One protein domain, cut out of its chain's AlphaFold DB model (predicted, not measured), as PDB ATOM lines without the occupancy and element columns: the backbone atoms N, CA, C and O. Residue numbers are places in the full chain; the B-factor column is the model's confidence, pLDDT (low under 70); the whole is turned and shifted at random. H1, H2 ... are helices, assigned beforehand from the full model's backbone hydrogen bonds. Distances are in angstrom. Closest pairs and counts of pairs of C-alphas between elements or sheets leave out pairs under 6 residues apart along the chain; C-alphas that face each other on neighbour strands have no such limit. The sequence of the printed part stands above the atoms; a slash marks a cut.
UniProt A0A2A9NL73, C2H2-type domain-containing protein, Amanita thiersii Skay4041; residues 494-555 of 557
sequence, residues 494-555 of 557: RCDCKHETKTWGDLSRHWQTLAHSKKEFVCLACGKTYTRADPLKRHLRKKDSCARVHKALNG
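AT A GLANCE: This is residues 494 to 555 of the 557 residues of the protein "C2H2-type domain-containing protein" of Amanita thiersii Skay4041 (UniProt A0A2A9NL73). Two small lobes are strung along a rod: H3 and H2, joined by a tight link, are in one lobe with a small folded-back loop, residues 521 to 530, and H1 with the looped residues 494 to 503 makes the other. A long stretch without a named element runs from H1 to H2. The printed part has 62 residues with three named helices, in the order H1, H2, H3, and no named strand; the class is all helix, though under half of the residues, 26, are in named elements. The whole is loose, with a radius of gyration of the C-alphas of 14.5 A and spans of 41 by 18 by 17 A.

IN THESE COORDINATES: H3, the longest helix, holds residues 544 to 553 and measures 14.4 A from first to last C-alpha, ending with C-alpha 553 at (-20.736, -24.535, -10.143). H2 holds residues 533 to 540, 10.4 A long. H1 holds residues 504 to 511, 10.5 A long, and begins with C-alpha 504 at (-55.076, -19.698, -0.520).

HOW THE PARTS SIT: H3 and H2 only just touch, with 3 pairs of C-alphas within 8 A, and touch only at the corner by their link. Their closest C-alphas, those of Ala 547 and Leu 540, are 4.7 A apart. They run opposite ways at a steep tilt of 61 degrees. H1 is apart from both H2 and H3. Residues 521 to 522 pair antiparallel with residues 529 to 530. Every O i to N i+4 pair is within hydrogen-bond range in H1 and H2, and 5 of 6 are in H3.

THE WHOLE: The C-alphas of Lys 498 and Gly 555, the two farthest apart, are 42.7 A apart. The printed part has no cut. The link from H1 to H2, 21 residues, is long. The mean pLDDT of the printed part is 93.2, and residue 515 alone is under 70.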
ATOM      1  N   ARG A 494     -56.680 -11.868   1.039       95.56
ATOM      2  CA  ARG A 494     -56.081 -10.560   0.742       95.56
ATOM      3  C   ARG A 494     -54.589 -10.559   1.053       95.56
ATOM      4  O   ARG A 494     -54.179 -11.089   2.077       95.56
ATOM      5  N   CYS A 495     -53.811  -9.940   0.175       95.38
ATOM      6  CA  CYS A 495     -52.426  -9.549   0.411       95.38
ATOM      7  C   CYS A 495     -52.352  -8.100   0.916       95.38
ATOM      8  O   CYS A 495     -53.210  -7.289   0.561       95.38
ATOM      9  N   ASP A 496     -51.282  -7.746   1.628       92.69
ATOM     10  CA  ASP A 496     -50.976  -6.372   2.051       92.69
ATOM     11  C   ASP A 496     -50.828  -5.407   0.865       92.69
ATOM     12  O   ASP A 496     -51.236  -4.249   0.941       92.69
ATOM     13  N   CYS A 497     -50.385  -5.895  -0.303       93.25
ATOM     14  CA  CYS A 497     -50.404  -5.124  -1.554       93.25
ATOM     15  C   CYS A 497     -51.827  -4.931  -2.149       93.25
ATOM     16  O   CYS A 497     -51.979  -4.570  -3.317       93.25
ATOM     17  N   LYS A 498     -52.881  -5.216  -1.371       94.25
ATOM     18  CA  LYS A 498     -54.314  -5.119  -1.713       94.25
ATOM     19  C   LYS A 498     -54.793  -6.076  -2.817       94.25
ATOM     20  O   LYS A 498     -55.913  -5.939  -3.304       94.25
ATOM     21  N   HIS A 499     -53.992  -7.072  -3.198       94.56
ATOM     22  CA  HIS A 499     -54.418  -8.102  -4.149       94.56
ATOM     23  C   HIS A 499     -55.353  -9.120  -3.478       94.56
ATOM     24  O   HIS A 499     -55.019  -9.670  -2.429       94.56
ATOM     25  N   GLU A 500     -56.506  -9.396  -4.092       96.00
ATOM     26  CA  GLU A 500     -57.467 -10.392  -3.610       96.00
ATOM     27  C   GLU A 500     -57.463 -11.648  -4.485       96.00
ATOM     28  O   GLU A 500     -57.652 -11.566  -5.701       96.00
ATOM     29  N   THR A 501     -57.369 -12.828  -3.874       95.94
ATOM     30  CA  THR A 501     -57.489 -14.110  -4.575       95.94
ATOM     31  C   THR A 501     -58.643 -14.955  -4.031       95.94
ATOM     32  O   THR A 501     -59.126 -14.779  -2.911       95.94
ATOM     33  N   LYS A 502     -59.134 -15.888  -4.857       95.00
ATOM     34  CA  LYS A 502     -60.229 -16.804  -4.487       95.00
ATOM     35  C   LYS A 502     -59.748 -18.041  -3.725       95.00
ATOM     36  O   LYS A 502     -60.571 -18.752  -3.159       95.00
ATOM     37  N   THR A 503     -58.447 -18.331  -3.751       95.25
ATOM     38  CA  THR A 503     -57.866 -19.523  -3.127       95.25
ATOM     39  C   THR A 503     -56.574 -19.177  -2.396       95.25
ATOM     40  O   THR A 503     -55.775 -18.367  -2.867       95.25
ATOM     41  N   TRP A 504     -56.326 -19.846  -1.269       93.31
ATOM     42  CA  TRP A 504     -55.076 -19.698  -0.520       93.31
ATOM     43  C   TRP A 504     -53.836 -20.025  -1.369       93.31
ATOM     44  O   TRP A 504     -52.812 -19.356  -1.260       93.31
ATOM     45  N   GLY A 505     -53.937 -21.002  -2.278       93.50
ATOM     46  CA  GLY A 505     -52.850 -21.363  -3.194       93.50
ATOM     47  C   GLY A 505     -52.479 -20.243  -4.171       93.50
ATOM     48  O   GLY A 505     -51.302 -20.081  -4.498       93.50
ATOM     49  N   ASP A 506     -53.455 -19.437  -4.595       94.00
ATOM     50  CA  ASP A 506     -53.204 -18.247  -5.409       94.00
ATOM     51  C   ASP A 506     -52.617 -17.104  -4.570       94.00
ATOM     52  O   ASP A 506     -51.707 -16.434  -5.055       94.00
ATOM     53  N   LEU A 507     -53.057 -16.904  -3.313       94.00
ATOM     54  CA  LEU A 507     -52.446 -15.897  -2.422       94.00
ATOM     55  C   LEU A 507     -50.982 -16.244  -2.102       94.00
ATOM     56  O   LEU A 507     -50.100 -15.405  -2.253       94.00
ATOM     57  N   SER A 508     -50.705 -17.498  -1.741       91.38
ATOM     58  CA  SER A 508     -49.346 -17.986  -1.477       91.38
ATOM     59  C   SER A 508     -48.440 -17.829  -2.708       91.38
ATOM     60  O   SER A 508     -47.315 -17.338  -2.610       91.38
ATOM     61  N   ARG A 509     -48.948 -18.147  -3.908       89.56
ATOM     62  CA  ARG A 509     -48.224 -17.896  -5.164       89.56
ATOM     63  C   ARG A 509     -47.992 -16.404  -5.410       89.56
ATOM     64  O   ARG A 509     -46.927 -16.044  -5.911       89.56
ATOM     65  N   HIS A 510     -48.978 -15.567  -5.108       91.62
ATOM     66  CA  HIS A 510     -48.910 -14.119  -5.245       91.62
ATOM     67  C   HIS A 510     -47.813 -13.525  -4.336       91.62
ATOM     68  O   HIS A 510     -46.929 -12.834  -4.844       91.62
ATOM     69  N   TRP A 511     -47.779 -13.895  -3.047       90.06
ATOM     70  CA  TRP A 511     -46.712 -13.522  -2.103       90.06
ATOM     71  C   TRP A 511     -45.312 -13.868  -2.632       90.06
ATOM     72  O   TRP A 511     -44.427 -13.016  -2.627       90.06
ATOM     73  N   GLN A 512     -45.138 -15.071  -3.190       85.75
ATOM     74  CA  GLN A 512     -43.872 -15.518  -3.789       85.75
ATOM     75  C   GLN A 512     -43.500 -14.845  -5.125       85.75
ATOM     76  O   GLN A 512     -42.440 -15.146  -5.673       85.75
ATOM     77  N   THR A 513     -44.385 -14.065  -5.756       81.69
ATOM     78  CA  THR A 513     -44.142 -13.562  -7.126       81.69
ATOM     79  C   THR A 513     -43.987 -12.059  -7.242       81.69
ATOM     80  O   THR A 513     -43.196 -11.644  -8.087       81.69
ATOM     81  N   LEU A 514     -44.737 -11.262  -6.473       70.75
ATOM     82  CA  LEU A 514     -45.065  -9.901  -6.915       70.75
ATOM     83  C   LEU A 514     -44.349  -8.743  -6.210       70.75
ATOM     84  O   LEU A 514     -44.091  -7.749  -6.881       70.75
ATOM     85  N   ALA A 515     -43.998  -8.847  -4.924       62.94
ATOM     86  CA  ALA A 515     -43.304  -7.754  -4.218       62.94
ATOM     87  C   ALA A 515     -42.555  -8.179  -2.943       62.94
ATOM     88  O   ALA A 515     -41.481  -7.656  -2.663       62.94
ATOM     89  N   HIS A 516     -43.116  -9.114  -2.170       77.50
ATOM     90  CA  HIS A 516     -42.682  -9.364  -0.789       77.50
ATOM     91  C   HIS A 516     -41.470 -10.305  -0.668       77.50
ATOM     92  O   HIS A 516     -40.692 -10.188   0.272       77.50
ATOM     93  N   SER A 517     -41.270 -11.214  -1.627       79.31
ATOM     94  CA  SER A 517     -40.079 -12.067  -1.683       79.31
ATOM     95  C   SER A 517     -38.861 -11.292  -2.195       79.31
ATOM     96  O   SER A 517     -38.898 -10.752  -3.311       79.31
ATOM     97  N   LYS A 518     -37.749 -11.319  -1.449       85.06
ATOM     98  CA  LYS A 518     -36.440 -10.881  -1.958       85.06
ATOM     99  C   LYS A 518     -36.065 -11.725  -3.188       85.06
ATOM    100  O   LYS A 518     -36.457 -12.883  -3.323       85.06
ATOM    101  N   LYS A 519     -35.332 -11.143  -4.144       88.69
ATOM    102  CA  LYS A 519     -34.953 -11.831  -5.396       88.69
ATOM    103  C   LYS A 519     -33.735 -12.739  -5.185       88.69
ATOM    104  O   LYS A 519     -32.659 -12.464  -5.704       88.69
ATOM    105  N   GLU A 520     -33.923 -13.812  -4.424       92.69
ATOM    106  CA  GLU A 520     -32.872 -14.751  -3.995       92.69
ATOM    107  C   GLU A 520     -32.194 -15.502  -5.155       92.69
ATOM    108  O   GLU A 520     -31.018 -15.854  -5.088       92.69
ATOM    109  N   PHE A 521     -32.907 -15.741  -6.259       95.56
ATOM    110  CA  PHE A 521     -32.452 -16.646  -7.315       95.56
ATOM    111  C   PHE A 521     -31.753 -15.888  -8.448       95.56
ATOM    112  O   PHE A 521     -32.356 -15.594  -9.482       95.56
ATOM    113  N   VAL A 522     -30.467 -15.578  -8.281       97.38
ATOM    114  CA  VAL A 522     -29.661 -14.892  -9.306       97.38
ATOM    115  C   VAL A 522     -29.044 -15.885 -10.295       97.38
ATOM    116  O   VAL A 522     -28.432 -16.881  -9.909       97.38
ATOM    117  N   CYS A 523     -29.165 -15.614 -11.598       98.25
ATOM    118  CA  CYS A 523     -28.425 -16.354 -12.613       98.25
ATOM    119  C   CYS A 523     -27.000 -15.803 -12.756       98.25
ATOM    120  O   CYS A 523     -26.789 -14.762 -13.378       98.25
ATOM    121  N   LEU A 524     -26.016 -16.546 -12.248       96.44
ATOM    122  CA  LEU A 524     -24.607 -16.133 -12.186       96.44
ATOM    123  C   LEU A 524     -23.967 -15.896 -13.567       96.44
ATOM    124  O   LEU A 524     -22.996 -15.162 -13.683       96.44
ATOM    125  N   ALA A 525     -24.535 -16.469 -14.630       97.62
ATOM    126  CA  ALA A 525     -24.044 -16.299 -15.998       97.62
ATOM    127  C   ALA A 525     -24.490 -14.999 -16.689       97.62
ATOM    128  O   ALA A 525     -23.910 -14.624 -17.705       97.62
ATOM    129  N   CYS A 526     -25.573 -14.366 -16.225       97.94
ATOM    130  CA  CYS A 526     -26.153 -13.198 -16.900       97.94
ATOM    131  C   CYS A 526     -26.692 -12.113 -15.956       97.94
ATOM    132  O   CYS A 526     -27.394 -11.212 -16.412       97.94
ATOM    133  N   GLY A 527     -26.440 -12.229 -14.650       97.38
ATOM    134  CA  GLY A 527     -26.878 -11.288 -13.613       97.38
ATOM    135  C   GLY A 527     -28.392 -11.221 -13.372       97.38
ATOM    136  O   GLY A 527     -28.830 -10.521 -12.463       97.38
ATOM    137  N   LYS A 528     -29.224 -11.925 -14.155       97.56
ATOM    138  CA  LYS A 528     -30.686 -11.807 -14.043       97.56
ATOM    139  C   LYS A 528     -31.194 -12.419 -12.741       97.56
ATOM    140  O   LYS A 528     -30.988 -13.603 -12.480       97.56
ATOM    141  N   THR A 529     -31.886 -11.598 -11.960       96.56
ATOM    142  CA  THR A 529     -32.467 -11.945 -10.663       96.56
ATOM    143  C   THR A 529     -33.893 -12.479 -10.824       96.56
ATOM    144  O   THR A 529     -34.686 -11.962 -11.614       96.56
ATOM    145  N   TYR A 530     -34.234 -13.524 -10.071       95.19
ATOM    146  CA  TYR A 530     -35.555 -14.149 -10.055       95.19
ATOM    147  C   TYR A 530     -36.077 -14.241  -8.614       95.19
ATOM    148  O   TYR A 530     -35.325 -14.530  -7.689       95.19
ATOM    149  N   THR A 531     -37.383 -14.043  -8.421       92.50
ATOM    150  CA  THR A 531     -38.060 -14.231  -7.118       92.50
ATOM    151  C   THR A 531     -38.241 -15.699  -6.735       92.50
ATOM    152  O   THR A 531     -38.580 -16.008  -5.601       92.50
ATOM    153  N   ARG A 532     -38.057 -16.632  -7.680       92.31
ATOM    154  CA  ARG A 532     -38.332 -18.062  -7.491       92.31
ATOM    155  C   ARG A 532     -37.378 -18.950  -8.283       92.31
ATOM    156  O   ARG A 532     -36.950 -18.606  -9.389       92.31
ATOM    157  N   ALA A 533     -37.202 -20.178  -7.799       94.81
ATOM    158  CA  ALA A 533     -36.457 -21.224  -8.493       94.81
ATOM    159  C   ALA A 533     -37.086 -21.671  -9.836       94.81
ATOM    160  O   ALA A 533     -36.354 -22.052 -10.746       94.81
ATOM    161  N   ASP A 534     -38.417 -21.643 -10.013       95.00
ATOM    162  CA  ASP A 534     -39.049 -22.131 -11.261       95.00
ATOM    163  C   ASP A 534     -38.813 -21.228 -12.488       95.00
ATOM    164  O   ASP A 534     -38.577 -21.763 -13.578       95.00
ATOM    165  N   PRO A 535     -38.881 -19.882 -12.376       95.75
ATOM    166  CA  PRO A 535     -38.364 -18.967 -13.391       95.75
ATOM    167  C   PRO A 535     -36.886 -19.199 -13.710       95.75
ATOM    168  O   PRO A 535     -36.565 -19.334 -14.889       95.75
ATOM    169  N   LEU A 536     -36.010 -19.346 -12.703       97.62
ATOM    170  CA  LEU A 536     -34.584 -19.625 -12.925       97.62
ATOM    171  C   LEU A 536     -34.387 -20.958 -13.672       97.62
ATOM    172  O   LEU A 536     -33.728 -20.995 -14.708       97.62
ATOM    173  N   LYS A 537     -35.040 -22.046 -13.246       97.25
ATOM    174  CA  LYS A 537     -35.004 -23.348 -13.943       97.25
ATOM    175  C   LYS A 537     -35.500 -23.245 -15.393       97.25
ATOM    176  O   LYS A 537     -34.918 -23.863 -16.282       97.25
ATOM    177  N   ARG A 538     -36.552 -22.459 -15.663       97.94
ATOM    178  CA  ARG A 538     -37.037 -22.194 -17.034       97.94
ATOM    179  C   ARG A 538     -36.085 -21.319 -17.846       97.94
ATOM    180  O   ARG A 538     -35.969 -21.544 -19.046       97.94
ATOM    181  N   HIS A 539     -35.402 -20.367 -17.218       98.06
ATOM    182  CA  HIS A 539     -34.358 -19.561 -17.842       98.06
ATOM    183  C   HIS A 539     -33.170 -20.434 -18.265       98.06
ATOM    184  O   HIS A 539     -32.798 -20.414 -19.434       98.06
ATOM    185  N   LEU A 540     -32.643 -21.267 -17.359       97.94
ATOM    186  CA  LEU A 540     -31.524 -22.168 -17.653       97.94
ATOM    187  C   LEU A 540     -31.873 -23.142 -18.789       97.94
ATOM    188  O   LEU A 540     -31.088 -23.295 -19.713       97.94
ATOM    189  N   ARG A 541     -33.092 -23.704 -18.812       98.00
ATOM    190  CA  ARG A 541     -33.576 -24.543 -19.931       98.00
ATOM    191  C   ARG A 541     -33.722 -23.817 -21.277       98.00
ATOM    192  O   ARG A 541     -33.861 -24.490 -22.290       98.00
ATOM    193  N   LYS A 542     -33.781 -22.481 -21.293       98.25
ATOM    194  CA  LYS A 542     -33.884 -21.663 -22.517       98.25
ATOM    195  C   LYS A 542     -32.553 -21.035 -22.942       98.25
ATOM    196  O   LYS A 542     -32.453 -20.577 -24.075       98.25
ATOM    197  N   LYS A 543     -31.562 -20.954 -22.048       98.06
ATOM    198  CA  LYS A 543     -30.248 -20.354 -22.310       98.06
ATOM    199  C   LYS A 543     -29.129 -21.322 -21.935       98.06
ATOM    200  O   LYS A 543     -28.635 -21.305 -20.809       98.06
ATOM    201  N   ASP A 544     -28.660 -22.089 -22.914       98.00
ATOM    202  CA  ASP A 544     -27.588 -23.083 -22.740       98.00
ATOM    203  C   ASP A 544     -26.243 -22.483 -22.298       98.00
ATOM    204  O   ASP A 544     -25.416 -23.167 -21.692       98.00
ATOM    205  N   SER A 545     -25.990 -21.199 -22.575       97.75
ATOM    206  CA  SER A 545     -24.849 -20.471 -21.999       97.75
ATOM    207  C   SER A 545     -24.965 -20.362 -20.477       97.75
ATOM    208  O   SER A 545     -24.003 -20.623 -19.761       97.75
ATOM    209  N   CYS A 546     -26.163 -20.060 -19.980       98.25
ATOM    210  CA  CYS A 546     -26.443 -19.904 -18.559       98.25
ATOM    211  C   CYS A 546     -26.504 -21.263 -17.847       98.25
ATOM    212  O   CYS A 546     -25.944 -21.419 -16.764       98.25
ATOM    213  N   ALA A 547     -27.096 -22.278 -18.489       97.88
ATOM    214  CA  ALA A 547     -27.104 -23.650 -17.980       97.88
ATOM    215  C   ALA A 547     -25.693 -24.218 -17.763       97.88
ATOM    216  O   ALA A 547     -25.464 -24.895 -16.764       97.88
ATOM    217  N   ARG A 548     -24.742 -23.934 -18.668       97.44
ATOM    218  CA  ARG A 548     -23.356 -24.419 -18.552       97.44
ATOM    219  C   ARG A 548     -22.643 -23.890 -17.307       97.44
ATOM    220  O   ARG A 548     -22.026 -24.685 -16.609       97.44
ATOM    221  N   VAL A 549     -22.779 -22.599 -16.996       97.50
ATOM    222  CA  VAL A 549     -22.173 -21.994 -15.794       97.50
ATOM    223  C   VAL A 549     -22.766 -22.596 -14.519       97.50
ATOM    224  O   VAL A 549     -22.021 -23.055 -13.660       97.50
ATOM    225  N   HIS A 550     -24.097 -22.689 -14.416       96.50
ATOM    226  CA  HIS A 550     -24.732 -23.313 -13.247       96.50
ATOM    227  C   HIS A 550     -24.396 -24.807 -13.115       96.50
ATOM    228  O   HIS A 550     -24.247 -25.297 -12.003       96.50
ATOM    229  N   LYS A 551     -24.231 -25.542 -14.226       96.12
ATOM    230  CA  LYS A 551     -23.800 -26.948 -14.176       96.12
ATOM    231  C   LYS A 551     -22.343 -27.099 -13.723       96.12
ATOM    232  O   LYS A 551     -22.040 -28.087 -13.068       96.12
ATOM    233  N   ALA A 552     -21.466 -26.154 -14.064       95.94
ATOM    234  CA  ALA A 552     -20.086 -26.154 -13.587       95.94
ATOM    235  C   ALA A 552     -20.023 -25.916 -12.069       95.94
ATOM    236  O   ALA A 552     -19.397 -26.697 -11.366       95.94
ATOM    237  N   LEU A 553     -20.738 -24.904 -11.566       94.06
ATOM    238  CA  LEU A 553     -20.736 -24.535 -10.143       94.06
ATOM    239  C   LEU A 553     -21.438 -25.566  -9.245       94.06
ATOM    240  O   LEU A 553     -20.961 -25.868  -8.158       94.06
ATOM    241  N   ASN A 554     -22.537 -26.165  -9.711       90.75
ATOM    242  CA  ASN A 554     -23.229 -27.230  -8.975       90.75
ATOM    243  C   ASN A 554     -22.514 -28.597  -9.060       90.75
ATOM    244  O   ASN A 554     -23.031 -29.573  -8.528       90.75
ATOM    245  N   GLY A 555     -21.396 -28.695  -9.789       85.38
ATOM    246  CA  GLY A 555     -20.566 -29.900  -9.886       85.38
ATOM    247  C   GLY A 555     -19.246 -29.809  -9.112       85.38
ATOM    248  O   GLY A 555     -18.433 -30.720  -9.222       85.38
TER     249      GLY A 555